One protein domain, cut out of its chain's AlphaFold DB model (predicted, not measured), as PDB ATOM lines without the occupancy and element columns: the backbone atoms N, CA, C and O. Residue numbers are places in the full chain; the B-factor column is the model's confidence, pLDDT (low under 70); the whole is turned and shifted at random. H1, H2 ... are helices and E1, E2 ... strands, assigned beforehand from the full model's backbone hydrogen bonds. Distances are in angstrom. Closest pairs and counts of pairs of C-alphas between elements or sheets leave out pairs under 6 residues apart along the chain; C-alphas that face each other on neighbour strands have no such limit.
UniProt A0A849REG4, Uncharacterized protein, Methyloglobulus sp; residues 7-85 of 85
ATOM      1  N   GLY A   7      27.390 -16.071 -25.944       96.56
ATOM      2  CA  GLY A   7      28.652 -15.390 -26.222       96.56
ATOM      3  C   GLY A   7      28.593 -14.673 -27.568       96.56
ATOM      4  O   GLY A   7      28.114 -15.235 -28.550       96.56
ATOM      5  N   ILE A   8      29.082 -13.438 -27.613       96.56
ATOM      6  CA  ILE A   8      29.164 -12.606 -28.813       96.56
ATOM      7  C   ILE A   8      30.604 -12.119 -28.951       96.56
ATOM      8  O   ILE A   8      31.167 -11.554 -28.011       96.56
ATOM      9  N   ILE A   9      31.185 -12.318 -30.132       97.38
ATOM     10  CA  ILE A   9      32.478 -11.749 -30.516       97.38
ATOM     11  C   ILE A   9      32.207 -10.683 -31.573       97.38
ATOM     12  O   ILE A   9      31.609 -10.963 -32.611       97.38
ATOM     13  N   PHE A  10      32.626  -9.455 -31.294       97.38
ATOM     14  CA  PHE A  10      32.464  -8.316 -32.188       97.38
ATOM     15  C   PHE A  10      33.633  -8.220 -33.169       97.38
ATOM     16  O   PHE A  10      34.721  -8.745 -32.930       97.38
ATOM     17  N   THR A  11      33.432  -7.505 -34.274       97.50
ATOM     18  CA  THR A  11      34.462  -7.346 -35.315       97.50
ATOM     19  C   THR A  11      35.670  -6.522 -34.867       97.50
ATOM     20  O   THR A  11      36.727  -6.618 -35.483       97.50
ATOM     21  N   ASP A  12      35.560  -5.756 -33.778       95.62
ATOM     22  CA  ASP A  12      36.693  -5.069 -33.147       95.62
ATOM     23  C   ASP A  12      37.490  -5.986 -32.193       95.62
ATOM     24  O   ASP A  12      38.466  -5.552 -31.575       95.62
ATOM     25  N   GLY A  13      37.071  -7.248 -32.051       96.25
ATOM     26  CA  GLY A  13      37.649  -8.237 -31.146       96.25
ATOM     27  C   GLY A  13      37.125  -8.165 -29.711       96.25
ATOM     28  O   GLY A  13      37.651  -8.874 -28.853       96.25
ATOM     29  N   ALA A  14      36.123  -7.327 -29.415       96.19
ATOM     30  CA  ALA A  14      35.478  -7.337 -28.108       96.19
ATOM     31  C   ALA A  14      34.691  -8.636 -27.899       96.19
ATOM     32  O   ALA A  14      34.114  -9.189 -28.837       96.19
ATOM     33  N   VAL A  15      34.635  -9.101 -26.652       97.19
ATOM     34  CA  VAL A  15      33.878 -10.299 -26.273       97.19
ATOM     35  C   VAL A  15      32.845  -9.919 -25.227       97.19
ATOM     36  O   VAL A  15      33.185  -9.317 -24.211       97.19
ATOM     37  N   LEU A  16      31.591 -10.292 -25.462       96.50
ATOM     38  CA  LEU A  16      30.482 -10.104 -24.535       96.50
ATOM     39  C   LEU A  16      29.831 -11.450 -24.245       96.50
ATOM     40  O   LEU A  16      29.504 -12.190 -25.167       96.50
ATOM     41  N   THR A  17      29.610 -11.757 -22.973       97.19
ATOM     42  CA  THR A  17      28.850 -12.933 -22.541       97.19
ATOM     43  C   THR A  17      27.652 -12.486 -21.723       97.19
ATOM     44  O   THR A  17      27.798 -11.658 -20.829       97.19
ATOM     45  N   LEU A  18      26.479 -13.031 -22.027       96.75
ATOM     46  CA  LEU A  18      25.237 -12.833 -21.289       96.75
ATOM     47  C   LEU A  18      24.874 -14.137 -20.578       96.75
ATOM     48  O   LEU A  18      24.776 -15.187 -21.218       96.75
ATOM     49  N   GLY A  19      24.696 -14.050 -19.263       95.88
ATOM     50  CA  GLY A  19      24.296 -15.172 -18.426       95.88
ATOM     51  C   GLY A  19      22.808 -15.532 -18.543       95.88
ATOM     52  O   GLY A  19      22.051 -14.897 -19.293       95.88
ATOM     53  N   PRO A  20      22.369 -16.543 -17.777       95.06
ATOM     54  CA  PRO A  20      21.007 -17.050 -17.838       95.06
ATOM     55  C   PRO A  20      19.938 -16.017 -17.544       95.06
ATOM     56  O   PRO A  20      20.133 -15.073 -16.784       95.06
ATOM     57  N   SER A  21      18.780 -16.203 -18.182       92.81
ATOM     58  CA  SER A  21      17.624 -15.298 -18.085       92.81
ATOM     59  C   SER A  21      17.918 -13.816 -18.383       92.81
ATOM     60  O   SER A  21      17.056 -12.963 -18.146       92.81
ATOM     61  N   GLY A  22      19.098 -13.508 -18.928       93.94
ATOM     62  CA  GLY A  22      19.558 -12.157 -19.185       93.94
ATOM     63  C   GLY A  22      18.906 -11.523 -20.407       93.94
ATOM     64  O   GLY A  22      18.419 -12.197 -21.318       93.94
ATOM     65  N   LYS A  23      18.903 -10.190 -20.433       95.19
ATOM     66  CA  LYS A  23      18.472  -9.396 -21.582       95.19
ATOM     67  C   LYS A  23      19.403  -8.204 -21.757       95.19
ATOM     68  O   LYS A  23      19.508  -7.350 -20.878       95.19
ATOM     69  N   LEU A  24      20.024  -8.130 -22.928       96.06
ATOM     70  CA  LEU A  24      20.887  -7.035 -23.350       96.06
ATOM     71  C   LEU A  24      20.457  -6.548 -24.734       96.06
ATOM     72  O   LEU A  24      19.997  -7.330 -25.563       96.06
ATOM     73  N   ILE A  25      20.607  -5.249 -24.966       97.19
ATOM     74  CA  ILE A  25      20.375  -4.594 -26.249       97.19
ATOM     75  C   ILE A  25      21.687  -3.935 -26.670       97.19
ATOM     76  O   ILE A  25      22.221  -3.109 -25.934       97.19
ATOM     77  N   VAL A  26      22.199  -4.269 -27.853       96.44
ATOM     78  CA  VAL A  26      23.286  -3.504 -28.479       96.44
ATOM     79  C   VAL A  26      22.635  -2.323 -29.196       96.44
ATOM     80  O   VAL A  26      21.960  -2.515 -30.202       96.44
ATOM     81  N   GLU A  27      22.762  -1.117 -28.640       96.88
ATOM     82  CA  GLU A  27      22.114   0.087 -29.184       96.88
ATOM     83  C   GLU A  27      22.903   0.671 -30.354       96.88
ATOM     84  O   GLU A  27      22.321   1.119 -31.336       96.88
ATOM     85  N   ASN A  28      24.232   0.682 -30.241       96.31
ATOM     86  CA  ASN A  28      25.108   1.148 -31.300       96.31
ATOM     87  C   ASN A  28      26.405   0.350 -31.301       96.31
ATOM     88  O   ASN A  28      27.076   0.228 -30.277       96.31
ATOM     89  N   PHE A  29      26.782  -0.148 -32.468       97.25
ATOM     90  CA  PHE A  29      28.090  -0.735 -32.694       97.25
ATOM     91  C   PHE A  29      28.596  -0.257 -34.050       97.25
ATOM     92  O   PHE A  29      28.059  -0.625 -35.094       97.25
ATOM     93  N   LEU A  30      29.617   0.593 -34.025       97.62
ATOM     94  CA  LEU A  30      30.262   1.134 -35.210       97.62
ATOM     95  C   LEU A  30      31.762   0.921 -35.076       97.62
ATOM     96  O   LEU A  30      32.377   1.414 -34.133       97.62
ATOM     97  N   PHE A  31      32.347   0.210 -36.032       97.19
ATOM     98  CA  PHE A  31      33.780  -0.038 -36.071       97.19
ATOM     99  C   PHE A  31      34.336   0.287 -37.457       97.19
ATOM    100  O   PHE A  31      34.337  -0.548 -38.357       97.19
ATOM    101  N   LYS A  32      34.777   1.538 -37.621       97.44
ATOM    102  CA  LYS A  32      35.486   2.042 -38.800       97.44
ATOM    103  C   LYS A  32      36.719   2.834 -38.340       97.44
ATOM    104  O   LYS A  32      36.671   4.069 -38.310       97.44
ATOM    105  N   PRO A  33      37.795   2.145 -37.916       94.75
ATOM    106  CA  PRO A  33      38.968   2.800 -37.337       94.75
ATOM    107  C   PRO A  33      39.656   3.749 -38.328       94.75
ATOM    108  O   PRO A  33      40.060   4.835 -37.921       94.75
ATOM    109  N   ASP A  34      39.686   3.404 -39.619       96.00
ATOM    110  CA  ASP A  34      40.306   4.226 -40.673       96.00
ATOM    111  C   ASP A  34      39.594   5.575 -40.873       96.00
ATOM    112  O   ASP A  34      40.218   6.576 -41.213       96.00
ATOM    113  N   GLU A  35      38.284   5.629 -40.607       96.25
ATOM    114  CA  GLU A  35      37.483   6.859 -40.642       96.25
ATOM    115  C   GLU A  35      37.413   7.562 -39.268       96.25
ATOM    116  O   GLU A  35      36.660   8.523 -39.117       96.25
ATOM    117  N   GLN A  36      38.124   7.066 -38.244       92.31
ATOM    118  CA  GLN A  36      38.004   7.495 -36.838       92.31
ATOM    119  C   GLN A  36      36.569   7.418 -36.281       92.31
ATOM    120  O   GLN A  36      36.215   8.080 -35.304       92.31
ATOM    121  N   LYS A  37      35.717   6.583 -36.881       96.38
ATOM    122  CA  LYS A  37      34.322   6.408 -36.477       96.38
ATOM    123  C   LYS A  37      34.186   5.122 -35.686       96.38
ATOM    124  O   LYS A  37      34.070   4.035 -36.255       96.38
ATOM    125  N   VAL A  38      34.192   5.256 -34.362       96.81
ATOM    126  CA  VAL A  38      34.048   4.122 -33.448       96.81
ATOM    127  C   VAL A  38      33.072   4.396 -32.313       96.81
ATOM    128  O   VAL A  38      33.103   5.449 -31.676       96.81
ATOM    129  N   SER A  39      32.198   3.430 -32.047       97.06
ATOM    130  CA  SER A  39      31.228   3.492 -30.958       97.06
ATOM    131  C   SER A  39      30.802   2.093 -30.541       97.06
ATOM    132  O   SER A  39      30.540   1.238 -31.384       97.06
ATOM    133  N   PHE A  40      30.711   1.884 -29.234       96.69
ATOM    134  CA  PHE A  40      30.132   0.704 -28.625       96.69
ATOM    135  C   PHE A  40      29.197   1.170 -27.510       96.69
ATOM    136  O   PHE A  40      29.646   1.635 -26.465       96.69
ATOM    137  N   LEU A  41      27.894   1.045 -27.726       96.94
ATOM    138  CA  LEU A  41      26.868   1.371 -26.749       96.94
ATOM    139  C   LEU A  41      25.932   0.180 -26.591       96.94
ATOM    140  O   LEU A  41      25.271  -0.240 -27.539       96.94
ATOM    141  N   SER A  42      25.863  -0.346 -25.374       96.81
ATOM    142  CA  SER A  42      24.949  -1.432 -25.023       96.81
ATOM    143  C   SER A  42      24.121  -1.075 -23.796       96.81
ATOM    144  O   SER A  42      24.589  -0.382 -22.897       96.81
ATOM    145  N   ARG A  43      22.887  -1.571 -23.738       97.62
ATOM    146  CA  ARG A  43      21.991  -1.458 -22.590       97.62
ATOM    147  C   ARG A  43      21.753  -2.837 -21.984       97.62
ATOM    148  O   ARG A  43      21.178  -3.710 -22.632       97.62
ATOM    149  N   VAL A  44      22.167  -3.023 -20.737       96.88
ATOM    150  CA  VAL A  44      21.847  -4.201 -19.926       96.88
ATOM    151  C   VAL A  44      20.480  -3.960 -19.299       96.88
ATOM    152  O   VAL A  44      20.307  -3.016 -18.533       96.88
ATOM    153  N   VAL A  45      19.490  -4.772 -19.665       96.69
ATOM    154  CA  VAL A  45      18.134  -4.666 -19.109       96.69
ATOM    155  C   VAL A  45      18.023  -5.484 -17.827       96.69
ATOM    156  O   VAL A  45      17.432  -4.997 -16.874       96.69
ATOM    157  N   LYS A  46      18.578  -6.704 -17.822       95.69
ATOM    158  CA  LYS A  46      18.670  -7.592 -16.653       95.69
ATOM    159  C   LYS A  46      19.679  -8.723 -16.874       95.69
ATOM    160  O   LYS A  46      19.984  -9.055 -18.026       95.69
ATOM    161  N   GLY A  47      20.085  -9.371 -15.792       94.75
ATOM    162  CA  GLY A  47      21.020 -10.494 -15.758       94.75
ATOM    163  C   GLY A  47      22.482 -10.062 -15.653       94.75
ATOM    164  O   GLY A  47      22.793  -8.874 -15.547       94.75
ATOM    165  N   SER A  48      23.377 -11.049 -15.706       95.38
ATOM    166  CA  SER A  48      24.823 -10.835 -15.606       95.38
ATOM    167  C   SER A  48      25.467 -10.760 -16.993       95.38
ATOM    168  O   SER A  48      25.224 -11.610 -17.856       95.38
ATOM    169  N   VAL A  49      26.304  -9.748 -17.211       96.44
ATOM    170  CA  VAL A  49      27.045  -9.520 -18.455       96.44
ATOM    171  C   VAL A  49      28.531  -9.415 -18.158       96.44
ATOM    172  O   VAL A  49      28.960  -8.512 -17.445       96.44
ATOM    173  N   ALA A  50      29.328 -10.297 -18.753       95.94
ATOM    174  CA  ALA A  50      30.777 -10.164 -18.779       95.94
ATOM    175  C   ALA A  50      31.200  -9.528 -20.105       95.94
ATOM    176  O   ALA A  50      30.789  -9.985 -21.172       95.94
ATOM    177  N   PHE A  51      32.031  -8.493 -20.055       96.00
ATOM    178  CA  PHE A  51      32.542  -7.828 -21.251       96.00
ATOM    179  C   PHE A  51      34.057  -7.677 -21.185       96.00
ATOM    180  O   PHE A  51      34.610  -7.299 -20.154       96.00
ATOM    181  N   MET A  52      34.719  -7.943 -22.305       95.31
ATOM    182  CA  MET A  52      36.142  -7.723 -22.515       95.31
ATOM    183  C   MET A  52      36.331  -6.809 -23.722       95.31
ATOM    184  O   MET A  52      35.847  -7.103 -24.816       95.31
ATOM    185  N   SER A  53      37.037  -5.700 -23.514       94.19
ATOM    186  CA  SER A  53      37.196  -4.652 -24.519       94.19
ATOM    187  C   SER A  53      38.013  -5.117 -25.723       94.19
ATOM    188  O   SER A  53      39.085  -5.702 -25.573       94.19
ATOM    189  N   GLY A  54      37.533  -4.770 -26.917       94.75
ATOM    190  CA  GLY A  54      38.241  -4.941 -28.182       94.75
ATOM    191  C   GLY A  54      39.122  -3.744 -28.545       94.75
ATOM    192  O   GLY A  54      39.658  -3.033 -27.690       94.75
ATOM    193  N   ALA A  55      39.309  -3.526 -29.844       95.00
ATOM    194  CA  ALA A  55      40.064  -2.401 -30.380       95.00
ATOM    195  C   ALA A  55      39.431  -1.051 -30.015       95.00
ATOM    196  O   ALA A  55      40.176  -0.142 -29.654       95.00
ATOM    197  N   ILE A  56      38.093  -0.923 -30.010       95.00
ATOM    198  CA  ILE A  56      37.418   0.350 -29.689       95.00
ATOM    199  C   ILE A  56      37.810   0.828 -28.289       95.00
ATOM    200  O   ILE A  56      38.234   1.968 -28.130       95.00
ATOM    201  N   GLY A  57      37.758  -0.052 -27.286       93.06
ATOM    202  CA  GLY A  57      38.123   0.300 -25.909       93.06
ATOM    203  C   GLY A  57      39.607   0.622 -25.707       93.06
ATOM    204  O   GLY A  57      39.955   1.216 -24.689       93.06
ATOM    205  N   ARG A  58      40.477   0.254 -26.658       90.88
ATOM    206  CA  ARG A  58      41.904   0.610 -26.662       90.88
ATOM    207  C   ARG A  58      42.155   1.961 -27.332       90.88
ATOM    208  O   ARG A  58      42.866   2.780 -26.765       90.88
ATOM    209  N   ILE A  59      41.580   2.188 -28.515       92.69
ATOM    210  CA  ILE A  59      41.840   3.397 -29.320       92.69
ATOM    211  C   ILE A  59      40.963   4.587 -28.918       92.69
ATOM    212  O   ILE A  59      41.391   5.729 -29.026       92.69
ATOM    213  N   SER A  60      39.746   4.329 -28.436       93.00
ATOM    214  CA  SER A  60      38.824   5.343 -27.925       93.00
ATOM    215  C   SER A  60      38.084   4.809 -26.694       93.00
ATOM    216  O   SER A  60      36.926   4.390 -26.777       93.00
ATOM    217  N   PRO A  61      38.729   4.823 -25.515       88.75
ATOM    218  CA  PRO A  61      38.132   4.306 -24.286       88.75
ATOM    219  C   PRO A  61      36.771   4.942 -23.938       88.75
ATOM    220  O   PRO A  61      35.870   4.278 -23.442       88.75
ATOM    221  N   GLY A  62      36.570   6.227 -24.252       90.81
ATOM    222  CA  GLY A  62      35.291   6.917 -24.025       90.81
ATOM    223  C   GLY A  62      34.148   6.474 -24.952       90.81
ATOM    224  O   GLY A  62      32.985   6.763 -24.664       90.81
ATOM    225  N   SER A  63      34.463   5.766 -26.042       94.69
ATOM    226  CA  SER A  63      33.484   5.265 -27.011       94.69
ATOM    227  C   SER A  63      32.823   3.955 -26.587       94.69
ATOM    228  O   SER A  63      31.912   3.516 -27.285       94.69
ATOM    229  N   VAL A  64      33.261   3.327 -25.488       95.69
ATOM    230  CA  VAL A  64      32.644   2.111 -24.942       95.69
ATOM    231  C   VAL A  64      31.798   2.458 -23.725       95.69
ATOM    232  O   VAL A  64      32.318   2.880 -22.689       95.69
ATOM    233  N   GLN A  65      30.489   2.261 -23.851       95.50
ATOM    234  CA  GLN A  65      29.509   2.596 -22.828       95.50
ATOM    235  C   GLN A  65      28.496   1.473 -22.625       95.50
ATOM    236  O   GLN A  65      27.962   0.895 -23.575       95.50
ATOM    237  N   PHE A  66      28.190   1.216 -21.360       95.56
ATOM    238  CA  PHE A  66      27.111   0.338 -20.939       95.56
ATOM    239  C   PHE A  66      26.090   1.133 -20.140       95.56
ATOM    240  O   PHE A  66      26.444   1.872 -19.227       95.56
ATOM    241  N   LYS A  67      24.813   0.977 -20.463       96.75
ATOM    242  CA  LYS A  67      23.702   1.556 -19.708       96.75
ATOM    243  C   LYS A  67      22.986   0.458 -18.944       96.75
ATOM    244  O   LYS A  67      22.698  -0.594 -19.508       96.75
ATOM    245  N   THR A  68      22.664   0.717 -17.693       96.50
ATOM    246  CA  THR A  68      21.750  -0.080 -16.874       96.50
ATOM    247  C   THR A  68      20.561   0.809 -16.484       96.50
ATOM    248  O   THR A  68      20.601   2.020 -16.729       96.50
ATOM    249  N   PRO A  69      19.488   0.263 -15.889       94.62
ATOM    250  CA  PRO A  69      18.376   1.078 -15.402       94.62
ATOM    251  C   PRO A  69      18.796   2.151 -14.384       94.62
ATOM    252  O   PRO A  69      18.131   3.176 -14.270       94.62
ATOM    253  N   THR A  70      19.895   1.926 -13.660       94.06
ATOM    254  CA  THR A  70      20.340   2.770 -12.542       94.06
ATOM    255  C   THR A  70      21.592   3.592 -12.839       94.06
ATOM    256  O   THR A  70      21.843   4.574 -12.145       94.06
ATOM    257  N   ALA A  71      22.392   3.223 -13.844       93.31
ATOM    258  CA  ALA A  71      23.690   3.843 -14.084       93.31
ATOM    259  C   ALA A  71      24.122   3.806 -15.557       93.31
ATOM    260  O   ALA A  71      23.672   2.992 -16.361       93.31
ATOM    261  N   THR A  72      25.062   4.686 -15.904       94.19
ATOM    262  CA  THR A  72      25.838   4.598 -17.147       94.19
ATOM    263  C   THR A  72      27.301   4.364 -16.794       94.19
ATOM    264  O   THR A  72      27.885   5.095 -16.000       94.19
ATOM    265  N   LEU A  73      27.885   3.337 -17.394       91.81
ATOM    266  CA  LEU A  73      29.242   2.863 -17.177       91.81
ATOM    267  C   LEU A  73      30.069   3.196 -18.423       91.81
ATOM    268  O   LEU A  73      29.822   2.652 -19.498       91.81
ATOM    269  N   GLY A  74      31.049   4.088 -18.287       89.75
ATOM    270  CA  GLY A  74      32.075   4.314 -19.309       89.75
ATOM    271  C   GLY A  74      33.291   3.430 -19.044       89.75
ATOM    272  O   GLY A  74      33.758   3.369 -17.906       89.75
ATOM    273  N   LEU A  75      33.818   2.749 -20.065       86.06
ATOM    274  CA  LEU A  75      34.874   1.748 -19.873       86.06
ATOM    275  C   LEU A  75      36.239   2.195 -20.379       86.06
ATOM    276  O   LEU A  75      36.493   2.241 -21.577       86.06
ATOM    277  N   ARG A  76      37.180   2.393 -19.451       80.94
ATOM    278  CA  ARG A  76      38.607   2.578 -19.755       80.94
ATOM    279  C   ARG A  76      39.405   1.266 -19.614       80.94
ATOM    280  O   ARG A  76      40.299   1.174 -18.785       80.94
ATOM    281  N   GLY A  77      39.077   0.263 -20.443       72.88
ATOM    282  CA  GLY A  77      39.707  -1.081 -20.465       72.88
ATOM    283  C   GLY A  77      39.373  -1.967 -19.245       72.88
ATOM    284  O   GLY A  77      38.621  -1.547 -18.378       72.88
ATOM    285  N   THR A  78      39.880  -3.204 -19.097       76.88
ATOM    286  CA  THR A  78      40.029  -4.285 -20.108       76.88
ATOM    287  C   THR A  78      38.891  -5.309 -19.988       76.88
ATOM    288  O   THR A  78      38.521  -5.920 -20.986       76.88
ATOM    289  N   LYS A  79      38.343  -5.514 -18.780       90.06
ATOM    290  CA  LYS A  79      37.281  -6.485 -18.487       90.06
ATOM    291  C   LYS A  79      36.369  -5.968 -17.385       90.06
ATOM    292  O   LYS A  79      36.860  -5.383 -16.425       90.06
ATOM    293  N   ILE A  80      35.079  -6.243 -17.501       92.19
ATOM    294  CA  ILE A  80      34.084  -5.933 -16.478       92.19
ATOM    295  C   ILE A  80      33.060  -7.059 -16.345       92.19
ATOM    296  O   ILE A  80      32.841  -7.830 -17.283       92.19
ATOM    297  N   LEU A  81      32.401  -7.088 -15.191       94.06
ATOM    298  CA  LEU A  81      31.173  -7.830 -14.946       94.06
ATOM    299  C   LEU A  81      30.101  -6.821 -14.519       94.06
ATOM    300  O   LEU A  81      30.358  -5.987 -13.653       94.06
ATOM    301  N   ILE A  82      28.935  -6.870 -15.151       94.25
ATOM    302  CA  ILE A  82      27.769  -6.048 -14.820       94.25
ATOM    303  C   ILE A  82      26.666  -6.990 -14.371       94.25
ATOM    304  O   ILE A  82      26.357  -7.934 -15.095       94.25
ATOM    305  N   GLU A  83      26.040  -6.706 -13.237       94.44
ATOM    306  CA  GLU A  83      24.854  -7.421 -12.774       94.44
ATOM    307  C   GLU A  83      23.707  -6.435 -12.587       94.44
ATOM    308  O   GLU A  83      23.883  -5.342 -12.043       94.44
ATOM    309  N   VAL A  84      22.545  -6.805 -13.116       94.88
ATOM    310  CA  VAL A  84      21.305  -6.036 -13.019       94.88
ATOM    311  C   VAL A  84      20.193  -7.012 -12.662       94.88
ATOM    312  O   VAL A  84      19.981  -7.978 -13.398       94.88
ATOM    313  N   GLU A  85      19.499  -6.757 -11.557       87.12
ATOM    314  CA  GLU A  85      18.321  -7.527 -11.131       87.12
ATOM    315  C   GLU A  85      17.049  -7.095 -11.875       87.12
ATOM    316  O   GLU A  85      16.832  -5.870 -12.036       87.12
TER     317      GLU A  85
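AT A GLANCE: This is residues 7 to 85 of the 85 residues of an uncharacterized protein of Methyloglobulus sp (UniProt A0A849REG4). Picture one sheet folded over on itself into a small sandwich of two four-strand layers, with the long strand E4 doubling back so that it runs through both. E3, the first part of E4, E5 and E6 make one layer; E1, E2, the last part of E4 and E7 make the other, and the short helix H1 sits at the end away from the fold in E4. The 79 printed residues hold seven named strands and one named helix, in the order E1, E2, E3, E4, H1, E5, E6, E7. The sheet is branched and mixed, and the class is mostly strand. The whole is compact, with a radius of gyration of the C-alphas of 11.8 A, and elongated, spanning 38 by 23 by 20 A.

HOW THE PARTS SIT: Begin at E1, residues 7 to 9, which forms a hairpin with E2, residues 15 to 18; look for N 8 and O 16, 2.8 A apart. On the other side of E2 lies E4, residues 37 to 52, antiparallel to it, with N 17 and O 50 at 2.8 A. E3, residues 23 to 32, forms a hairpin with E4, and N 30 and O 39 are 2.9 A apart. E4 bends by 153 degrees at residue 48: E3 pairs with its residues 37 to 46, E2 with 49 to 52. H1, residues 55 to 59, is on the sheet at a height of 7.2 A, over none of the strands, but only just, with two of its C-alphas falling on E4; the closest C-alphas of H1 and E4 are those of Ile 56 and Val 38, 6.3 A apart. Its one O i to N i+4 pair is within hydrogen-bond range. E5, residues 64 to 67, is parallel to E4 at 37 degrees, with N 65 and O 40 at 2.8 A. E4, H1 and E5 are a strand-helix-strand unit, two parallel neighbour strands with a helix between, and its crossover is right-handed. E6, residues 72 to 74, forms a hairpin with E5, with N 73 and O 66 at 2.8 A. E7, residues 79 to 84, is antiparallel to E4, with N 82 and O 49 at 2.8 A; E5 and E7 are apart.

IN THESE COORDINATES: Find C-alpha 7 at (28.652, -15.390, -26.222), where E1 begins its 6.8 A. E2 is 10.3 A long and E3 26.8 A. E4 starts at C-alpha 37, (34.322, 6.408, -36.477), and its ends are 19.9 A apart. H1 measures 6.2 A, E5 10.4 A and E6 6.6 A. E7 runs 16.9 A to C-alpha 84 at (21.305, -6.036, -13.019).

THE WHOLE: The C-alphas farthest apart are those of Asp 34 and Glu 85, 38.7 A. The printed part has no cut, and the seven links are tight. In this model no printed residue is under 70 in pLDDT; the mean of the printed part is 94.3.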